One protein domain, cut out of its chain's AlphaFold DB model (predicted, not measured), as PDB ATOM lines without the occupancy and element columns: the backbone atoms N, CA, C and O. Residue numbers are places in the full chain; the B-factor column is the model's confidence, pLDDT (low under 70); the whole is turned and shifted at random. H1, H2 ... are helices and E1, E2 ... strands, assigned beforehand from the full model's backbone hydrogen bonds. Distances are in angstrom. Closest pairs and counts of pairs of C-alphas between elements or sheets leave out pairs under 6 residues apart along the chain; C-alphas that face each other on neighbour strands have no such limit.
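What this domain is: This is residues 10 to 127 of the 238 residues of an uncharacterized protein of Duganella sp. FT27W (UniProt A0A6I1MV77). This is an elongated domain with a helical end and a strand end: at one end H1 and H5 run side by side the same way, and at the other three small two-stranded sheets, E1 with E2, E3 with E6 and E4 with E5, cluster together, with the short H3 at the far end. H2 and H4 pack on each other between these ends, H4 also on E3, and E7 links the cluster to H5. The 118 printed residues hold five named helices and seven named strands, in the order H1 H2 E1 H3 E2 H4 E3 E4 E5 E6 E7 H5; each sheet is antiparallel, and the class is mixed, helices and strands. By its radius of gyration of the C-alphas, 15.3 A, the whole is compact, while its spans are 49 by 27 by 22 A.

How they stand to each other: Begin at residues 10 to 11, which make a short antiparallel pairing with residues 108 to 109 of E7, residues 108 to 110; E7 pairs with no named strand. Next comes H1, residues 12 to 23, which only just touches H2, residues 29 to 34, with 3 pairs of C-alphas within 8 A; look at Thr 12 and Leu 29, the closest, at 6.7 A. H1 touches H2 with residues 12 to 16 alone, and the two run the same way at a steep tilt of 63 degrees. Go on to E1, residues 40 to 43, the antiparallel neighbour of E2, residues 60 to 63, at 141 degrees; N 41 and O 62 are within hydrogen-bond range at 2.9 A. Between them lies H3, residues 50 to 53, which touches no helix; its closest C-alpha to E2 is that of Phe 53, 7.3 A from that of Tyr 60. After E2 you reach H4, residues 67 to 74, which touches H2, with the C-alphas of Ala 30 and Ala 74 closest at 4.1 A; they run opposite ways at a steep tilt of 37 degrees, only just past shallow. E3, residues 79 to 82, has its Leu 81 C-alpha 6.2 A from that of Asp 69 in H4, the closest pair. E3 runs on into E4, residues 84 to 86, at 69 degrees. E4 and E5, residues 92 to 94, form a hairpin, antiparallel at 147 degrees, with N 85 and O 93 at 2.9 A. E6, residues 100 to 103, is the antiparallel neighbour of E3 at 152 degrees, with N 80 and O 102 at 2.8 A. Last comes H5, residues 111 to 127, which touches H1 with residues 114 to 118 alone, the same way at a shallow tilt of 27 degrees; Gln 22 and Val 118 have the closest C-alphas, at 7.0 A. H5 is apart from H2, H3 and H4, for instance. In H1, H2, H4 and H5 every O i to N i+4 pair is within hydrogen-bond range; H3 is too short for such a pair, and its one O i to N i+3 pair is within range.

Where its parts are: Find C-alpha 12 at (-18.627, -59.733, 100.328); from there H1 runs 16.2 A to C-alpha 23. Look next for C-alpha 67 at (-16.645, -77.142, 107.190), where H4 begins its 10.3 A. E6 spans 10.5 A from Phe 100 to Pro 103. H5, the longest helix, runs 24.4 A from Lys 111 to C-alpha 127 at (-42.409, -65.433, 115.646).

The domain as a whole: The two C-alphas farthest apart are those of Ala 47 and Ala 127, 51.0 A. The printed part runs from residue 10 to 127 with no cut. No link is long; those from E1 to H3 and from H3 to E2 are short, and the others are tight. The mean pLDDT of the printed part is 93.8, and no printed residue is under 70.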
ATOM      1  N   ALA A  10     -23.201 -61.117  94.345       96.00
ATOM      2  CA  ALA A  10     -22.683 -60.006  95.131       96.00
ATOM      3  C   ALA A  10     -21.295 -60.329  95.697       96.00
ATOM      4  O   ALA A  10     -21.029 -61.462  96.103       96.00
ATOM      5  N   THR A  11     -20.415 -59.338  95.744       96.56
ATOM      6  CA  THR A  11     -19.179 -59.385  96.535       96.56
ATOM      7  C   THR A  11     -19.492 -59.429  98.033       96.56
ATOM      8  O   THR A  11     -20.602 -59.112  98.462       96.56
ATOM      9  N   THR A  12     -18.500 -59.775  98.860       95.44
ATOM     10  CA  THR A  12     -18.627 -59.733 100.328       95.44
ATOM     11  C   THR A  12     -19.080 -58.359 100.828       95.44
ATOM     12  O   THR A  12     -19.968 -58.282 101.671       95.44
ATOM     13  N   ALA A  13     -18.512 -57.274 100.291       94.62
ATOM     14  CA  ALA A  13     -18.848 -55.913 100.708       94.62
ATOM     15  C   ALA A  13     -20.295 -55.541 100.349       94.62
ATOM     16  O   ALA A  13     -21.025 -55.025 101.194       94.62
ATOM     17  N   GLU A  14     -20.731 -55.851  99.124       95.75
ATOM     18  CA  GLU A  14     -22.109 -55.611  98.676       95.75
ATOM     19  C   GLU A  14     -23.117 -56.435  99.484       95.75
ATOM     20  O   GLU A  14     -24.143 -55.905  99.907       95.75
ATOM     21  N   ALA A  15     -22.816 -57.712  99.738       96.25
ATOM     22  CA  ALA A  15     -23.666 -58.594 100.529       96.25
ATOM     23  C   ALA A  15     -23.808 -58.100 101.978       96.25
ATOM     24  O   ALA A  15     -24.930 -57.996 102.472       96.25
ATOM     25  N   CYS A  16     -22.699 -57.735 102.636       95.81
ATOM     26  CA  CYS A  16     -22.726 -57.172 103.988       95.81
ATOM     27  C   CYS A  16     -23.543 -55.877 104.045       95.81
ATOM     28  O   CYS A  16     -24.440 -55.762 104.878       95.81
ATOM     29  N   ALA A  17     -23.271 -54.930 103.140       95.38
ATOM     30  CA  ALA A  17     -23.974 -53.649 103.103       95.38
ATOM     31  C   ALA A  17     -25.482 -53.834 102.875       95.38
ATOM     32  O   ALA A  17     -26.304 -53.188 103.525       95.38
ATOM     33  N   TRP A  18     -25.861 -54.751 101.984       95.56
ATOM     34  CA  TRP A  18     -27.263 -55.049 101.722       95.56
ATOM     35  C   TRP A  18     -27.945 -55.727 102.919       95.56
ATOM     36  O   TRP A  18     -29.038 -55.321 103.309       95.56
ATOM     37  N   LEU A  19     -27.306 -56.716 103.554       95.44
ATOM     38  CA  LEU A  19     -27.851 -57.376 104.748       95.44
ATOM     39  C   LEU A  19     -28.004 -56.406 105.925       95.44
ATOM     40  O   LEU A  19     -28.998 -56.468 106.655       95.44
ATOM     41  N   GLU A  20     -27.063 -55.479 106.097       95.06
ATOM     42  CA  GLU A  20     -27.152 -54.424 107.106       95.06
ATOM     43  C   GLU A  20     -28.359 -53.520 106.863       95.06
ATOM     44  O   GLU A  20     -29.146 -53.296 107.780       95.06
ATOM     45  N   GLN A  21     -28.602 -53.108 105.617       92.56
ATOM     46  CA  GLN A  21     -29.806 -52.350 105.267       92.56
ATOM     47  C   GLN A  21     -31.103 -53.132 105.524       92.56
ATOM     48  O   GLN A  21     -32.101 -52.545 105.935       92.56
ATOM     49  N   GLN A  22     -31.112 -54.449 105.290       92.50
ATOM     50  CA  GLN A  22     -32.312 -55.275 105.477       92.50
ATOM     51  C   GLN A  22     -32.619 -55.610 106.940       92.50
ATOM     52  O   GLN A  22     -33.774 -55.888 107.267       92.50
ATOM     53  N   THR A  23     -31.601 -55.639 107.802       91.56
ATOM     54  CA  THR A  23     -31.721 -56.118 109.191       91.56
ATOM     55  C   THR A  23     -31.492 -55.033 110.240       91.56
ATOM     56  O   THR A  23     -31.827 -55.244 111.401       91.56
ATOM     57  N   GLY A  24     -30.914 -53.890 109.859       91.38
ATOM     58  CA  GLY A  24     -30.551 -52.808 110.774       91.38
ATOM     59  C   GLY A  24     -29.382 -53.138 111.710       91.38
ATOM     60  O   GLY A  24     -29.202 -52.453 112.713       91.38
ATOM     61  N   THR A  25     -28.609 -54.193 111.428       91.50
ATOM     62  CA  THR A  25     -27.453 -54.607 112.244       91.50
ATOM     63  C   THR A  25     -26.225 -54.829 111.366       91.50
ATOM     64  O   THR A  25     -26.397 -55.274 110.235       91.50
ATOM     65  N   PRO A  26     -24.997 -54.588 111.859       94.31
ATOM     66  CA  PRO A  26     -23.790 -54.745 111.053       94.31
ATOM     67  C   PRO A  26     -23.537 -56.212 110.681       94.31
ATOM     68  O   PRO A  26     -23.704 -57.119 111.506       94.31
ATOM     69  N   TRP A  27     -23.100 -56.448 109.443       96.19
ATOM     70  CA  TRP A  27     -22.761 -57.780 108.932       96.19
ATOM     71  C   TRP A  27     -21.283 -57.906 108.585       96.19
ATOM     72  O   TRP A  27     -20.648 -56.980 108.087       96.19
ATOM     73  N   THR A  28     -20.742 -59.095 108.836       96.25
ATOM     74  CA  THR A  28     -19.368 -59.482 108.510       96.25
ATOM     75  C   THR A  28     -19.378 -60.793 107.732       96.25
ATOM     76  O   THR A  28     -20.367 -61.530 107.762       96.25
ATOM     77  N   LEU A  29     -18.263 -61.114 107.068       95.69
ATOM     78  CA  LEU A  29     -18.093 -62.405 106.399       95.69
ATOM     79  C   LEU A  29     -18.344 -63.575 107.360       95.69
ATOM     80  O   LEU A  29     -19.132 -64.455 107.035       95.69
ATOM     81  N   ALA A  30     -17.745 -63.542 108.553       96.00
ATOM     82  CA  ALA A  30     -17.939 -64.571 109.574       96.00
ATOM     83  C   ALA A  30     -19.426 -64.777 109.895       96.00
ATOM     84  O   ALA A  30     -19.940 -65.879 109.749       96.00
ATOM     85  N   ARG A  31     -20.158 -63.691 110.179       95.88
ATOM     86  CA  ARG A  31     -21.595 -63.761 110.478       95.88
ATOM     87  C   ARG A  31     -22.416 -64.322 109.312       95.88
ATOM     88  O   ARG A  31     -23.380 -65.051 109.534       95.88
ATOM     89  N   MET A  32     -22.058 -63.983 108.072       96.50
ATOM     90  CA  MET A  32     -22.698 -64.554 106.883       96.50
ATOM     91  C   MET A  32     -22.487 -66.070 106.810       96.50
ATOM     92  O   MET A  32     -23.449 -66.808 106.599       96.50
ATOM     93  N   LEU A  33     -21.262 -66.542 107.034       96.19
ATOM     94  CA  LEU A  33     -20.936 -67.969 107.023       96.19
ATOM     95  C   LEU A  33     -21.619 -68.720 108.174       96.19
ATOM     96  O   LEU A  33     -22.249 -69.749 107.936       96.19
ATOM     97  N   ASP A  34     -21.608 -68.156 109.383       94.50
ATOM     98  CA  ASP A  34     -22.270 -68.721 110.567       94.50
ATOM     99  C   ASP A  34     -23.793 -68.829 110.388       94.50
ATOM    100  O   ASP A  34     -24.440 -69.721 110.934       94.50
ATOM    101  N   SER A  35     -24.385 -67.946 109.574       93.12
ATOM    102  CA  SER A  35     -25.807 -68.008 109.212       93.12
ATOM    103  C   SER A  35     -26.145 -69.098 108.181       93.12
ATOM    104  O   SER A  35     -27.315 -69.281 107.833       93.12
ATOM    105  N   GLY A  36     -25.136 -69.837 107.705       92.81
ATOM    106  CA  GLY A  36     -25.269 -70.948 106.765       92.81
ATOM    107  C   GLY A  36     -25.220 -70.546 105.290       92.81
ATOM    108  O   GLY A  36     -25.648 -71.327 104.437       92.81
ATOM    109  N   LEU A  37     -24.735 -69.342 104.961       95.81
ATOM    110  CA  LEU A  37     -24.518 -68.959 103.565       95.81
ATOM    111  C   LEU A  37     -23.325 -69.719 102.984       95.81
ATOM    112  O   LEU A  37     -22.254 -69.772 103.581       95.81
ATOM    113  N   ILE A  38     -23.511 -70.252 101.778       95.75
ATOM    114  CA  ILE A  38     -22.471 -70.958 101.029       95.75
ATOM    115  C   ILE A  38     -21.961 -70.010  99.940       95.75
ATOM    116  O   ILE A  38     -22.661 -69.811  98.938       95.75
ATOM    117  N   PRO A  39     -20.784 -69.388 100.109       96.56
ATOM    118  CA  PRO A  39     -20.217 -68.563  99.062       96.56
ATOM    119  C   PRO A  39     -19.724 -69.429  97.901       96.56
ATOM    120  O   PRO A  39     -19.491 -70.634  98.028       96.56
ATOM    121  N   VAL A  40     -19.537 -68.790  96.753       96.69
ATOM    122  CA  VAL A  40     -18.972 -69.415  95.560       96.69
ATOM    123  C   VAL A  40     -17.764 -68.638  95.062       96.69
ATOM    124  O   VAL A  40     -17.687 -67.420  95.222       96.69
ATOM    125  N   VAL A  41     -16.861 -69.343  94.395       96.19
ATOM    126  CA  VAL A  41     -15.756 -68.759  93.634       96.19
ATOM    127  C   VAL A  41     -15.823 -69.270  92.207       96.19
ATOM    128  O   VAL A  41     -16.190 -70.419  91.969       96.19
ATOM    129  N   TRP A  42     -15.524 -68.411  91.239       95.12
ATOM    130  CA  TRP A  42     -15.415 -68.848  89.853       95.12
ATOM    131  C   TRP A  42     -14.099 -69.603  89.657       95.12
ATOM    132  O   TRP A  42     -13.028 -69.075  89.954       95.12
ATOM    133  N   LEU A  43     -14.185 -70.844  89.188       94.69
ATOM    134  CA  LEU A  43     -13.033 -71.609  88.732       94.69
ATOM    135  C   LEU A  43     -13.061 -71.628  87.213       94.69
ATOM    136  O   LEU A  43     -13.996 -72.180  86.636       94.69
ATOM    137  N   ASP A  44     -12.054 -71.024  86.591       94.81
ATOM    138  CA  ASP A  44     -11.820 -71.134  85.154       94.81
ATOM    139  C   ASP A  44     -11.440 -72.566  84.785       94.81
ATOM    140  O   ASP A  44     -10.824 -73.271  85.587       94.81
ATOM    141  N   TYR A  45     -11.818 -72.980  83.576       94.50
ATOM    142  CA  TYR A  45     -11.488 -74.304  83.061       94.50
ATOM    143  C   TYR A  45      -9.977 -74.553  83.099       94.50
ATOM    144  O   TYR A  45      -9.189 -73.739  82.615       94.50
ATOM    145  N   ASP A  46      -9.597 -75.714  83.625       92.56
ATOM    146  CA  ASP A  46      -8.218 -76.180  83.665       92.56
ATOM    147  C   ASP A  46      -8.139 -77.594  83.080       92.56
ATOM    148  O   ASP A  46      -8.740 -78.540  83.597       92.56
ATOM    149  N   ALA A  47      -7.369 -77.731  81.998       92.88
ATOM    150  CA  ALA A  47      -7.162 -78.995  81.298       92.88
ATOM    151  C   ALA A  47      -6.448 -80.053  82.160       92.88
ATOM    152  O   ALA A  47      -6.494 -81.234  81.823       92.88
ATOM    153  N   ALA A  48      -5.809 -79.656  83.267       92.12
ATOM    154  CA  ALA A  48      -5.239 -80.583  84.242       92.12
ATOM    155  C   ALA A  48      -6.305 -81.291  85.100       92.12
ATOM    156  O   ALA A  48      -6.020 -82.343  85.671       92.12
ATOM    157  N   TYR A  49      -7.527 -80.751  85.175       91.50
ATOM    158  CA  TYR A  49      -8.612 -81.276  86.014       91.50
ATOM    159  C   TYR A  49      -9.916 -81.471  85.226       91.50
ATOM    160  O   TYR A  49     -10.956 -80.958  85.639       91.50
ATOM    161  N   PRO A  50      -9.910 -82.212  84.104       91.12
ATOM    162  CA  PRO A  50     -11.062 -82.295  83.206       91.12
ATOM    163  C   PRO A  50     -12.332 -82.801  83.911       91.12
ATOM    164  O   PRO A  50     -13.410 -82.247  83.698       91.12
ATOM    165  N   ASP A  51     -12.199 -83.764  84.825       90.56
ATOM    166  CA  ASP A  51     -13.324 -84.330  85.583       90.56
ATOM    167  C   ASP A  51     -14.016 -83.298  86.492       90.56
ATOM    168  O   ASP A  51     -15.218 -83.384  86.730       90.56
ATOM    169  N   LEU A  52     -13.285 -82.283  86.972       92.31
ATOM    170  CA  LEU A  52     -13.845 -81.217  87.810       92.31
ATOM    171  C   LEU A  52     -14.784 -80.296  87.015       92.31
ATOM    172  O   LEU A  52     -15.716 -79.712  87.577       92.31
ATOM    173  N   PHE A  53     -14.517 -80.141  85.718       93.56
ATOM    174  CA  PHE A  53     -15.233 -79.219  84.842       93.56
ATOM    175  C   PHE A  53     -16.286 -79.912  83.978       93.56
ATOM    176  O   PHE A  53     -17.253 -79.253  83.601       93.56
ATOM    177  N   GLY A  54     -16.154 -81.209  83.687       90.06
ATOM    178  CA  GLY A  54     -17.081 -81.913  82.798       90.06
ATOM    179  C   GLY A  54     -17.233 -81.174  81.465       90.06
ATOM    180  O   GLY A  54     -16.244 -80.799  80.841       90.06
ATOM    181  N   ASP A  55     -18.473 -80.874  81.076       90.56
ATOM    182  CA  ASP A  55     -18.782 -80.103  79.858       90.56
ATOM    183  C   ASP A  55     -18.600 -78.571  80.006       90.56
ATOM    184  O   ASP A  55     -18.818 -77.811  79.057       90.56
ATOM    185  N   ALA A  56     -18.236 -78.069  81.194       89.56
ATOM    186  CA  ALA A  56     -18.109 -76.638  81.481       89.56
ATOM    187  C   ALA A  56     -16.763 -76.058  81.003       89.56
ATOM    188  O   ALA A  56     -15.909 -75.660  81.796       89.56
ATOM    189  N   ASN A  57     -16.613 -75.930  79.684       85.75
ATOM    190  CA  ASN A  57     -15.380 -75.474  79.019       85.75
ATOM    191  C   ASN A  57     -14.944 -74.032  79.354       85.75
ATOM    192  O   ASN A  57     -13.823 -73.642  79.046       85.75
ATOM    193  N   GLY A  58     -15.823 -73.218  79.950       88.88
ATOM    194  CA  GLY A  58     -15.513 -71.850  80.387       88.88
ATOM    195  C   GLY A  58     -15.251 -71.711  81.887       88.88
ATOM    196  O   GLY A  58     -14.962 -70.610  82.345       88.88
ATOM    197  N   GLY A  59     -15.383 -72.795  82.656       93.06
ATOM    198  CA  GLY A  59     -15.374 -72.752  84.113       93.06
ATOM    199  C   GLY A  59     -16.767 -72.758  84.745       93.06
ATOM    200  O   GLY A  59     -17.798 -72.796  84.068       93.06
ATOM    201  N   TYR A  60     -16.807 -72.747  86.077       94.44
ATOM    202  CA  TYR A  60     -18.054 -72.778  86.840       94.44
ATOM    203  C   TYR A  60     -17.921 -72.108  88.213       94.44
ATOM    204  O   TYR A  60     -16.832 -71.848  88.718       94.44
ATOM    205  N   ALA A  61     -19.064 -71.827  88.847       94.44
ATOM    206  CA  ALA A  61     -19.113 -71.323  90.218       94.44
ATOM    207  C   ALA A  61     -19.008 -72.485  91.223       94.44
ATOM    208  O   ALA A  61     -19.985 -73.210  91.446       94.44
ATOM    209  N   ALA A  62     -17.828 -72.640  91.814       95.69
ATOM    210  CA  ALA A  62     -17.485 -73.647  92.805       95.69
ATOM    211  C   ALA A  62     -17.931 -73.215  94.211       95.69
ATOM    212  O   ALA A  62     -17.517 -72.150  94.674       95.69
ATOM    213  N   PRO A  63     -18.789 -73.993  94.894       96.75
ATOM    214  CA  PRO A  63     -19.238 -73.667  96.241       96.75
ATOM    215  C   PRO A  63     -18.189 -74.017  97.298       96.75
ATOM    216  O   PRO A  63     -17.629 -75.111  97.282       96.75
ATOM    217  N   ILE A  64     -18.020 -73.137  98.282       96.25
ATOM    218  CA  ILE A  64     -17.207 -73.398  99.474       96.25
ATOM    219  C   ILE A  64     -18.153 -73.813 100.595       96.25
ATOM    220  O   ILE A  64     -18.775 -72.975 101.245       96.25
ATOM    221  N   TYR A  65     -18.318 -75.120 100.767       94.94
ATOM    222  CA  TYR A  65     -19.257 -75.693 101.739       94.94
ATOM    223  C   TYR A  65     -18.587 -76.634 102.739       94.94
ATOM    224  O   TYR A  65     -19.242 -77.087 103.675       94.94
ATOM    225  N   PHE A  66     -17.314 -76.976 102.529       96.00
ATOM    226  CA  PHE A  66     -16.604 -77.853 103.442       96.00
ATOM    227  C   PHE A  66     -16.323 -77.126 104.757       96.00
ATOM    228  O   PHE A  66     -15.872 -75.982 104.749       96.00
ATOM    229  N   ALA A  67     -16.619 -77.784 105.879       93.88
ATOM    230  CA  ALA A  67     -16.645 -77.142 107.190       93.88
ATOM    231  C   ALA A  67     -15.306 -76.490 107.558       93.88
ATOM    232  O   ALA A  67     -15.306 -75.365 108.048       93.88
ATOM    233  N   ASP A  68     -14.182 -77.147 107.262       95.06
ATOM    234  CA  ASP A  68     -12.854 -76.624 107.600       95.06
ATOM    235  C   ASP A  68     -12.483 -75.403 106.743       95.06
ATOM    236  O   ASP A  68     -11.982 -74.405 107.265       95.06
ATOM    237  N   ASP A  69     -12.803 -75.434 105.444       95.75
ATOM    238  CA  ASP A  69     -12.586 -74.305 104.527       95.75
ATOM    239  C   ASP A  69     -13.436 -73.090 104.952       95.75
ATOM    240  O   ASP A  69     -12.962 -71.950 104.979       95.75
ATOM    241  N   VAL A  70     -14.693 -73.336 105.345       96.06
ATOM    242  CA  VAL A  70     -15.613 -72.307 105.856       96.06
ATOM    243  C   VAL A  70     -15.129 -71.750 107.195       96.06
ATOM    244  O   VAL A  70     -15.088 -70.531 107.362       96.06
ATOM    245  N   ALA A  71     -14.715 -72.606 108.131       94.88
ATOM    246  CA  ALA A  71     -14.203 -72.193 109.436       94.88
ATOM    247  C   ALA A  71     -12.948 -71.325 109.293       94.88
ATOM    248  O   ALA A  71     -12.813 -70.297 109.956       94.88
ATOM    249  N   ARG A  72     -12.058 -71.687 108.364       95.44
ATOM    250  CA  ARG A  72     -10.870 -70.904 108.025       95.44
ATOM    251  C   ARG A  72     -11.232 -69.505 107.512       95.44
ATOM    252  O   ARG A  72     -10.617 -68.521 107.931       95.44
ATOM    253  N   LEU A  73     -12.226 -69.397 106.629       94.88
ATOM    254  CA  LEU A  73     -12.722 -68.104 106.139       94.88
ATOM    255  C   LEU A  73     -13.382 -67.280 107.251       94.88
ATOM    256  O   LEU A  73     -13.104 -66.087 107.373       94.88
ATOM    257  N   ALA A  74     -14.210 -67.906 108.090       94.25
ATOM    258  CA  ALA A  74     -14.865 -67.248 109.219       94.25
ATOM    259  C   ALA A  74     -13.854 -66.732 110.258       94.25
ATOM    260  O   ALA A  74     -14.053 -65.662 110.829       94.25
ATOM    261  N   ALA A  75     -12.729 -67.431 110.437       94.31
ATOM    262  CA  ALA A  75     -11.618 -67.009 111.289       94.31
ATOM    263  C   ALA A  75     -10.799 -65.823 110.729       94.31
ATOM    264  O   ALA A  75      -9.861 -65.373 111.385       94.31
ATOM    265  N   GLY A  76     -11.136 -65.301 109.543       91.81
ATOM    266  CA  GLY A  76     -10.491 -64.116 108.968       91.81
ATOM    267  C   GLY A  76      -9.226 -64.415 108.164       91.81
ATOM    268  O   GLY A  76      -8.304 -63.602 108.142       91.81
ATOM    269  N   SER A  77      -9.163 -65.576 107.509       91.81
ATOM    270  CA  SER A  77      -8.034 -65.917 106.634       91.81
ATOM    271  C   SER A  77      -7.832 -64.911 105.505       91.81
ATOM    272  O   SER A  77      -8.800 -64.366 104.987       91.81
ATOM    273  N   ALA A  78      -6.573 -64.699 105.112       91.88
ATOM    274  CA  ALA A  78      -6.180 -63.699 104.112       91.88
ATOM    275  C   ALA A  78      -6.555 -64.069 102.666       91.88
ATOM    276  O   ALA A  78      -6.628 -63.200 101.800       91.88
ATOM    277  N   ASP A  79      -6.778 -65.352 102.403       94.19
ATOM    278  CA  ASP A  79      -7.122 -65.916 101.106       94.19
ATOM    279  C   ASP A  79      -8.192 -67.003 101.256       94.19
ATOM    280  O   ASP A  79      -8.501 -67.492 102.347       94.19
ATOM    281  N   ILE A  80      -8.764 -67.387 100.126       95.25
ATOM    282  CA  ILE A  80      -9.690 -68.499 100.010       95.25
ATOM    283  C   ILE A  80      -8.874 -69.760  99.770       95.25
ATOM    284  O   ILE A  80      -8.093 -69.801  98.825       95.25
ATOM    285  N   LEU A  81      -9.103 -70.792 100.579       96.44
ATOM    286  CA  LEU A  81      -8.594 -72.138 100.345       96.44
ATOM    287  C   LEU A  81      -9.780 -73.066 100.100       96.44
ATOM    288  O   LEU A  81     -10.728 -73.069 100.880       96.44
ATOM    289  N   ILE A  82      -9.719 -73.824  99.011       96.06
ATOM    290  CA  ILE A  82     -10.720 -74.818  98.638       96.06
ATOM    291  C   ILE A  82     -10.019 -76.170  98.644       96.06
ATOM    292  O   ILE A  82      -9.195 -76.452  97.773       96.06
ATOM    293  N   THR A  83     -10.332 -77.003  99.627       96.69
ATOM    294  CA  THR A  83      -9.830 -78.380  99.723       96.69
ATOM    295  C   THR A  83     -10.870 -79.379  99.228       96.69
ATOM    296  O   THR A  83     -10.526 -80.433  98.688       96.69
ATOM    297  N   MET A  84     -12.154 -79.030  99.337       96.12
ATOM    298  CA  MET A  84     -13.260 -79.820  98.808       96.12
ATOM    299  C   MET A  84     -14.349 -78.912  98.240       96.12
ATOM    300  O   MET A  84     -14.796 -77.958  98.871       96.12
ATOM    301  N   THR A  85     -14.807 -79.236  97.034       96.12
ATOM    302  CA  THR A  85     -15.852 -78.493  96.324       96.12
ATOM    303  C   THR A  85     -16.865 -79.464  95.716       96.12
ATOM    304  O   THR A  85     -16.910 -80.649  96.058       96.12
ATOM    305  N   LYS A  86     -17.775 -78.940  94.900       95.69
ATOM    306  CA  LYS A  86     -18.579 -79.722  93.974       95.69
ATOM    307  C   LYS A  86     -18.103 -79.445  92.560       95.69
ATOM    308  O   LYS A  86     -17.847 -78.284  92.262       95.69
ATOM    309  N   ASP A  87     -18.039 -80.469  91.725       93.88
ATOM    310  CA  ASP A  87     -17.756 -80.325  90.298       93.88
ATOM    311  C   ASP A  87     -18.893 -79.603  89.541       93.88
ATOM    312  O   ASP A  87     -19.914 -79.179  90.112       93.88
ATOM    313  N   ALA A  88     -18.728 -79.466  88.225       92.00
ATOM    314  CA  ALA A  88     -19.740 -78.881  87.351       92.00
ATOM    315  C   ALA A  88     -21.110 -79.592  87.434       92.00
ATOM    316  O   ALA A  88     -22.147 -78.917  87.388       92.00
ATOM    317  N   TYR A  89     -21.128 -80.912  87.656       92.00
ATOM    318  CA  TYR A  89     -22.329 -81.744  87.817       92.00
ATOM    319  C   TYR A  89     -22.876 -81.786  89.251       92.00
ATOM    320  O   TYR A  89     -23.870 -82.459  89.524       92.00
ATOM    321  N   LYS A  90     -22.294 -80.996  90.159       92.88
ATOM    322  CA  LYS A  90     -22.680 -80.869  91.572       92.88
ATOM    323  C   LYS A  90     -22.320 -82.075  92.443       92.88
ATOM    324  O   LYS A  90     -22.821 -82.159  93.570       92.88
ATOM    325  N   LEU A  91     -21.433 -82.950  91.976       93.75
ATOM    326  CA  LEU A  91     -20.902 -84.059  92.759       93.75
ATOM    327  C   LEU A  91     -19.753 -83.573  93.653       93.75
ATOM    328  O   LEU A  91     -18.932 -82.774  93.206       93.75
ATOM    329  N   PRO A  92     -19.685 -84.003  94.925       95.25
ATOM    330  CA  PRO A  92     -18.565 -83.685  95.804       95.25
ATOM    331  C   PRO A  92     -17.235 -84.192  95.240       95.25
ATOM    332  O   PRO A  92     -17.107 -85.373  94.928       95.25
ATOM    333  N   VAL A  93     -16.235 -83.313  95.174       94.88
ATOM    334  CA  VAL A  93     -14.876 -83.645  94.734       94.88
ATOM    335  C   VAL A  93     -13.875 -83.052  95.716       94.88
ATOM    336  O   VAL A  93     -13.937 -81.866  96.053       94.88
ATOM    337  N   ARG A  94     -12.941 -83.889  96.172       95.44
ATOM    338  CA  ARG A  94     -11.782 -83.452  96.950       95.44
ATOM    339  C   ARG A  94     -10.676 -83.033  95.991       95.44
ATOM    340  O   ARG A  94     -10.338 -83.784  95.081       95.44
ATOM    341  N   LEU A  95     -10.142 -81.835  96.190       93.44
ATOM    342  CA  LEU A  95      -9.063 -81.309  95.367       93.44
ATOM    343  C   LEU A  95      -7.718 -81.896  95.830       93.44
ATOM    344  O   LEU A  95      -7.561 -82.192  97.020       93.44
ATOM    345  N   PRO A  96      -6.754 -82.093  94.912       91.69
ATOM    346  CA  PRO A  96      -5.423 -82.559  95.282       91.69
ATOM    347  C   PRO A  96      -4.738 -81.562  96.217       91.69
ATOM    348  O   PRO A  96      -4.942 -80.354  96.096       91.69
ATOM    349  N   GLU A  97      -3.918 -82.063  97.144       91.44
ATOM    350  CA  GLU A  97      -3.189 -81.215  98.092       91.44
ATOM    351  C   GLU A  97      -2.259 -80.227  97.359       91.44
ATOM    352  O   GLU A  97      -1.601 -80.616  96.391       91.44
ATOM    353  N   PRO A  98      -2.180 -78.954  97.799       90.75
ATOM    354  CA  PRO A  98      -2.777 -78.382  99.016       90.75
ATOM    355  C   PRO A  98      -4.234 -77.895  98.868       90.75
ATOM    356  O   PRO A  98      -4.778 -77.329  99.810       90.75
ATOM    357  N   GLY A  99      -4.873 -78.102  97.719       93.75
ATOM    358  CA  GLY A  99      -6.147 -77.490  97.340       93.75
ATOM    359  C   GLY A  99      -5.945 -76.273  96.437       93.75
ATOM    360  O   GLY A  99      -4.825 -75.926  96.058       93.75
ATOM    361  N   PHE A 100      -7.039 -75.612  96.062       95.25
ATOM    362  CA  PHE A 100      -6.985 -74.405  95.236       95.25
ATOM    363  C   PHE A 100      -7.068 -73.155  96.096       95.25
ATOM    364  O   PHE A 100      -7.957 -73.028  96.938       95.25
ATOM    365  N   THR A 101      -6.172 -72.202  95.840       95.81
ATOM    366  CA  THR A 101      -6.175 -70.900  96.506       95.81
ATOM    367  C   THR A 101      -6.716 -69.810  95.595       95.81
ATOM    368  O   THR A 101      -6.439 -69.779  94.389       95.81
ATOM    369  N   ARG A 102      -7.523 -68.906  96.156       95.44
ATOM    370  CA  ARG A 102      -8.079 -67.754  95.439       95.44
ATOM    371  C   ARG A 102      -8.064 -66.492  96.307       95.44
ATOM    372  O   ARG A 102      -8.191 -66.586  97.525       95.44
ATOM    373  N   PRO A 103      -7.924 -65.303  95.707       95.69
ATOM    374  CA  PRO A 103      -8.075 -64.041  96.426       95.69
ATOM    375  C   PRO A 103      -9.472 -63.875  97.054       95.69
ATOM    376  O   PRO A 103     -10.475 -64.273  96.459       95.69
ATOM    377  N   LEU A 104      -9.560 -63.256  98.241       94.19
ATOM    378  CA  LEU A 104     -10.835 -63.035  98.951       94.19
ATOM    379  C   LEU A 104     -11.844 -62.196  98.161       94.19
ATOM    380  O   LEU A 104     -13.052 -62.386  98.294       94.19
ATOM    381  N   ASP A 105     -11.371 -61.272  97.330       94.00
ATOM    382  CA  ASP A 105     -12.203 -60.414  96.487       94.00
ATOM    383  C   ASP A 105     -12.889 -61.180  95.347       94.00
ATOM    384  O   ASP A 105     -13.760 -60.620  94.681       94.00
ATOM    385  N   GLN A 106     -12.573 -62.465  95.145       95.75
ATOM    386  CA  GLN A 106     -13.288 -63.357  94.228       95.75
ATOM    387  C   GLN A 106     -14.475 -64.081  94.872       95.75
ATOM    388  O   GLN A 106     -15.257 -64.721  94.163       95.75
ATOM    389  N   LEU A 107     -14.663 -63.956  96.189       96.69
ATOM    390  CA  LEU A 107     -15.798 -64.547  96.886       96.69
ATOM    391  C   LEU A 107     -17.108 -63.899  96.419       96.69
ATOM    392  O   LEU A 107     -17.236 -62.670  96.376       96.69
ATOM    393  N   ARG A 108     -18.092 -64.716  96.045       97.31
ATOM    394  CA  ARG A 108     -19.415 -64.249  95.617       97.31
ATOM    395  C   ARG A 108     -20.528 -64.921  96.410       97.31
ATOM    396  O   ARG A 108     -20.460 -66.109  96.709       97.31
ATOM    397  N   PHE A 109     -21.594 -64.173  96.670       97.19
ATOM    398  CA  PHE A 109     -22.818 -64.642  97.313       97.19
ATOM    399  C   PHE A 109     -23.986 -64.559  96.331       97.19
ATOM    400  O   PHE A 109     -24.145 -63.567  95.619       97.19
ATOM    401  N   GLN A 110     -24.805 -65.610  96.269       95.56
ATOM    402  CA  GLN A 110     -25.972 -65.631  95.388       95.56
ATOM    403  C   GLN A 110     -27.086 -64.760  95.972       95.56
ATOM    404  O   GLN A 110     -27.495 -64.971  97.116       95.56
ATOM    405  N   LYS A 111     -27.644 -63.855  95.156       95.12
ATOM    406  CA  LYS A 111     -28.776 -62.987  95.536       95.12
ATOM    407  C   LYS A 111     -29.903 -63.759  96.220       95.12
ATOM    408  O   LYS A 111     -30.329 -63.405  97.312       95.12
ATOM    409  N   ARG A 112     -30.315 -64.876  95.614       95.25
ATOM    410  CA  ARG A 112     -31.399 -65.731  96.118       95.25
ATOM    411  C   ARG A 112     -31.145 -66.246  97.536       95.25
ATOM    412  O   ARG A 112     -32.081 -66.378  98.318       95.25
ATOM    413  N   ASP A 113     -29.902 -66.592  97.858       95.81
ATOM    414  CA  ASP A 113     -29.576 -67.160  99.167       95.81
ATOM    415  C   ASP A 113     -29.527 -66.059 100.241       95.81
ATOM    416  O   ASP A 113     -30.016 -66.275 101.351       95.81
ATOM    417  N   LEU A 114     -29.075 -64.852  99.880       96.19
ATOM    418  CA  LEU A 114     -29.167 -63.652 100.724       96.19
ATOM    419  C   LEU A 114     -30.629 -63.252 100.994       96.19
ATOM    420  O   LEU A 114     -31.011 -63.009 102.139       96.19
ATOM    421  N   GLU A 115     -31.476 -63.244  99.963       95.19
ATOM    422  CA  GLU A 115     -32.916 -62.981 100.093       95.19
ATOM    423  C   GLU A 115     -33.612 -64.022 100.975       95.19
ATOM    424  O   GLU A 115     -34.406 -63.665 101.850       95.19
ATOM    425  N   ARG A 116     -33.273 -65.309 100.806       95.50
ATOM    426  CA  ARG A 116     -33.792 -66.390 101.653       95.50
ATOM    427  C   ARG A 116     -33.398 -66.191 103.116       95.50
ATOM    428  O   ARG A 116     -34.248 -66.363 103.990       95.50
ATOM    429  N   LEU A 117     -32.145 -65.823 103.385       95.56
ATOM    430  CA  LEU A 117     -31.672 -65.545 104.740       95.56
ATOM    431  C   LEU A 117     -32.466 -64.401 105.381       95.56
ATOM    432  O   LEU A 117     -32.964 -64.554 106.493       95.56
ATOM    433  N   VAL A 118     -32.655 -63.285 104.673       94.38
ATOM    434  CA  VAL A 118     -33.459 -62.159 105.178       94.38
ATOM    435  C   VAL A 118     -34.901 -62.580 105.455       94.38
ATOM    436  O   VAL A 118     -35.459 -62.200 106.483       94.38
ATOM    437  N   GLY A 119     -35.502 -63.382 104.571       93.25
ATOM    438  CA  GLY A 119     -36.836 -63.944 104.787       93.25
ATOM    439  C   GLY A 119     -36.919 -64.760 106.079       93.25
ATOM    440  O   GLY A 119     -37.811 -64.522 106.892       93.25
ATOM    441  N   LYS A 120     -35.948 -65.651 106.307       93.75
ATOM    442  CA  LYS A 120     -35.845 -66.455 107.533       93.75
ATOM    443  C   LYS A 120     -35.714 -65.575 108.780       93.75
ATOM    444  O   LYS A 120     -36.480 -65.741 109.721       93.75
ATOM    445  N   LEU A 121     -34.816 -64.589 108.762       92.12
ATOM    446  CA  LEU A 121     -34.598 -63.690 109.901       92.12
ATOM    447  C   LEU A 121     -35.840 -62.855 110.240       92.12
ATOM    448  O   LEU A 121     -36.147 -62.646 111.412       92.12
ATOM    449  N   LYS A 122     -36.582 -62.388 109.228       90.31
ATOM    450  CA  LYS A 122     -37.840 -61.654 109.436       90.31
ATOM    451  C   LYS A 122     -38.924 -62.548 110.041       90.31
ATOM    452  O   LYS A 122     -39.632 -62.102 110.938       90.31
ATOM    453  N   GLN A 123     -39.024 -63.800 109.593       88.56
ATOM    454  CA  GLN A 123     -39.952 -64.778 110.169       88.56
ATOM    455  C   GLN A 123     -39.607 -65.102 111.625       88.56
ATOM    456  O   GLN A 123     -40.499 -65.111 112.466       88.56
ATOM    457  N   GLU A 124     -38.330 -65.311 111.944       86.62
ATOM    458  CA  GLU A 124     -37.870 -65.552 113.318       86.62
ATOM    459  C   GLU A 124     -38.151 -64.347 114.227       86.62
ATOM    460  O   GLU A 124     -38.647 -64.509 115.342       86.62
ATOM    461  N   ALA A 125     -37.912 -63.126 113.736       83.31
ATOM    462  CA  ALA A 125     -38.230 -61.904 114.470       83.31
ATOM    463  C   ALA A 125     -39.740 -61.753 114.722       83.31
ATOM    464  O   ALA A 125     -40.146 -61.365 115.819       83.31
ATOM    465  N   GLN A 126     -40.571 -62.084 113.730       81.06
ATOM    466  CA  GLN A 126     -42.025 -62.044 113.858       81.06
ATOM    467  C   GLN A 126     -42.539 -63.119 114.823       81.06
ATOM    468  O   GLN A 126     -43.333 -62.804 115.704       81.06
ATOM    469  N   ALA A 127     -42.044 -64.354 114.729       78.69
ATOM    470  CA  ALA A 127     -42.409 -65.433 115.646       78.69
ATOM    471  C   ALA A 127     -42.068 -65.075 117.102       78.69
ATOM    472  O   ALA A 127     -42.904 -65.229 117.989       78.69
TER     473      ALA A 127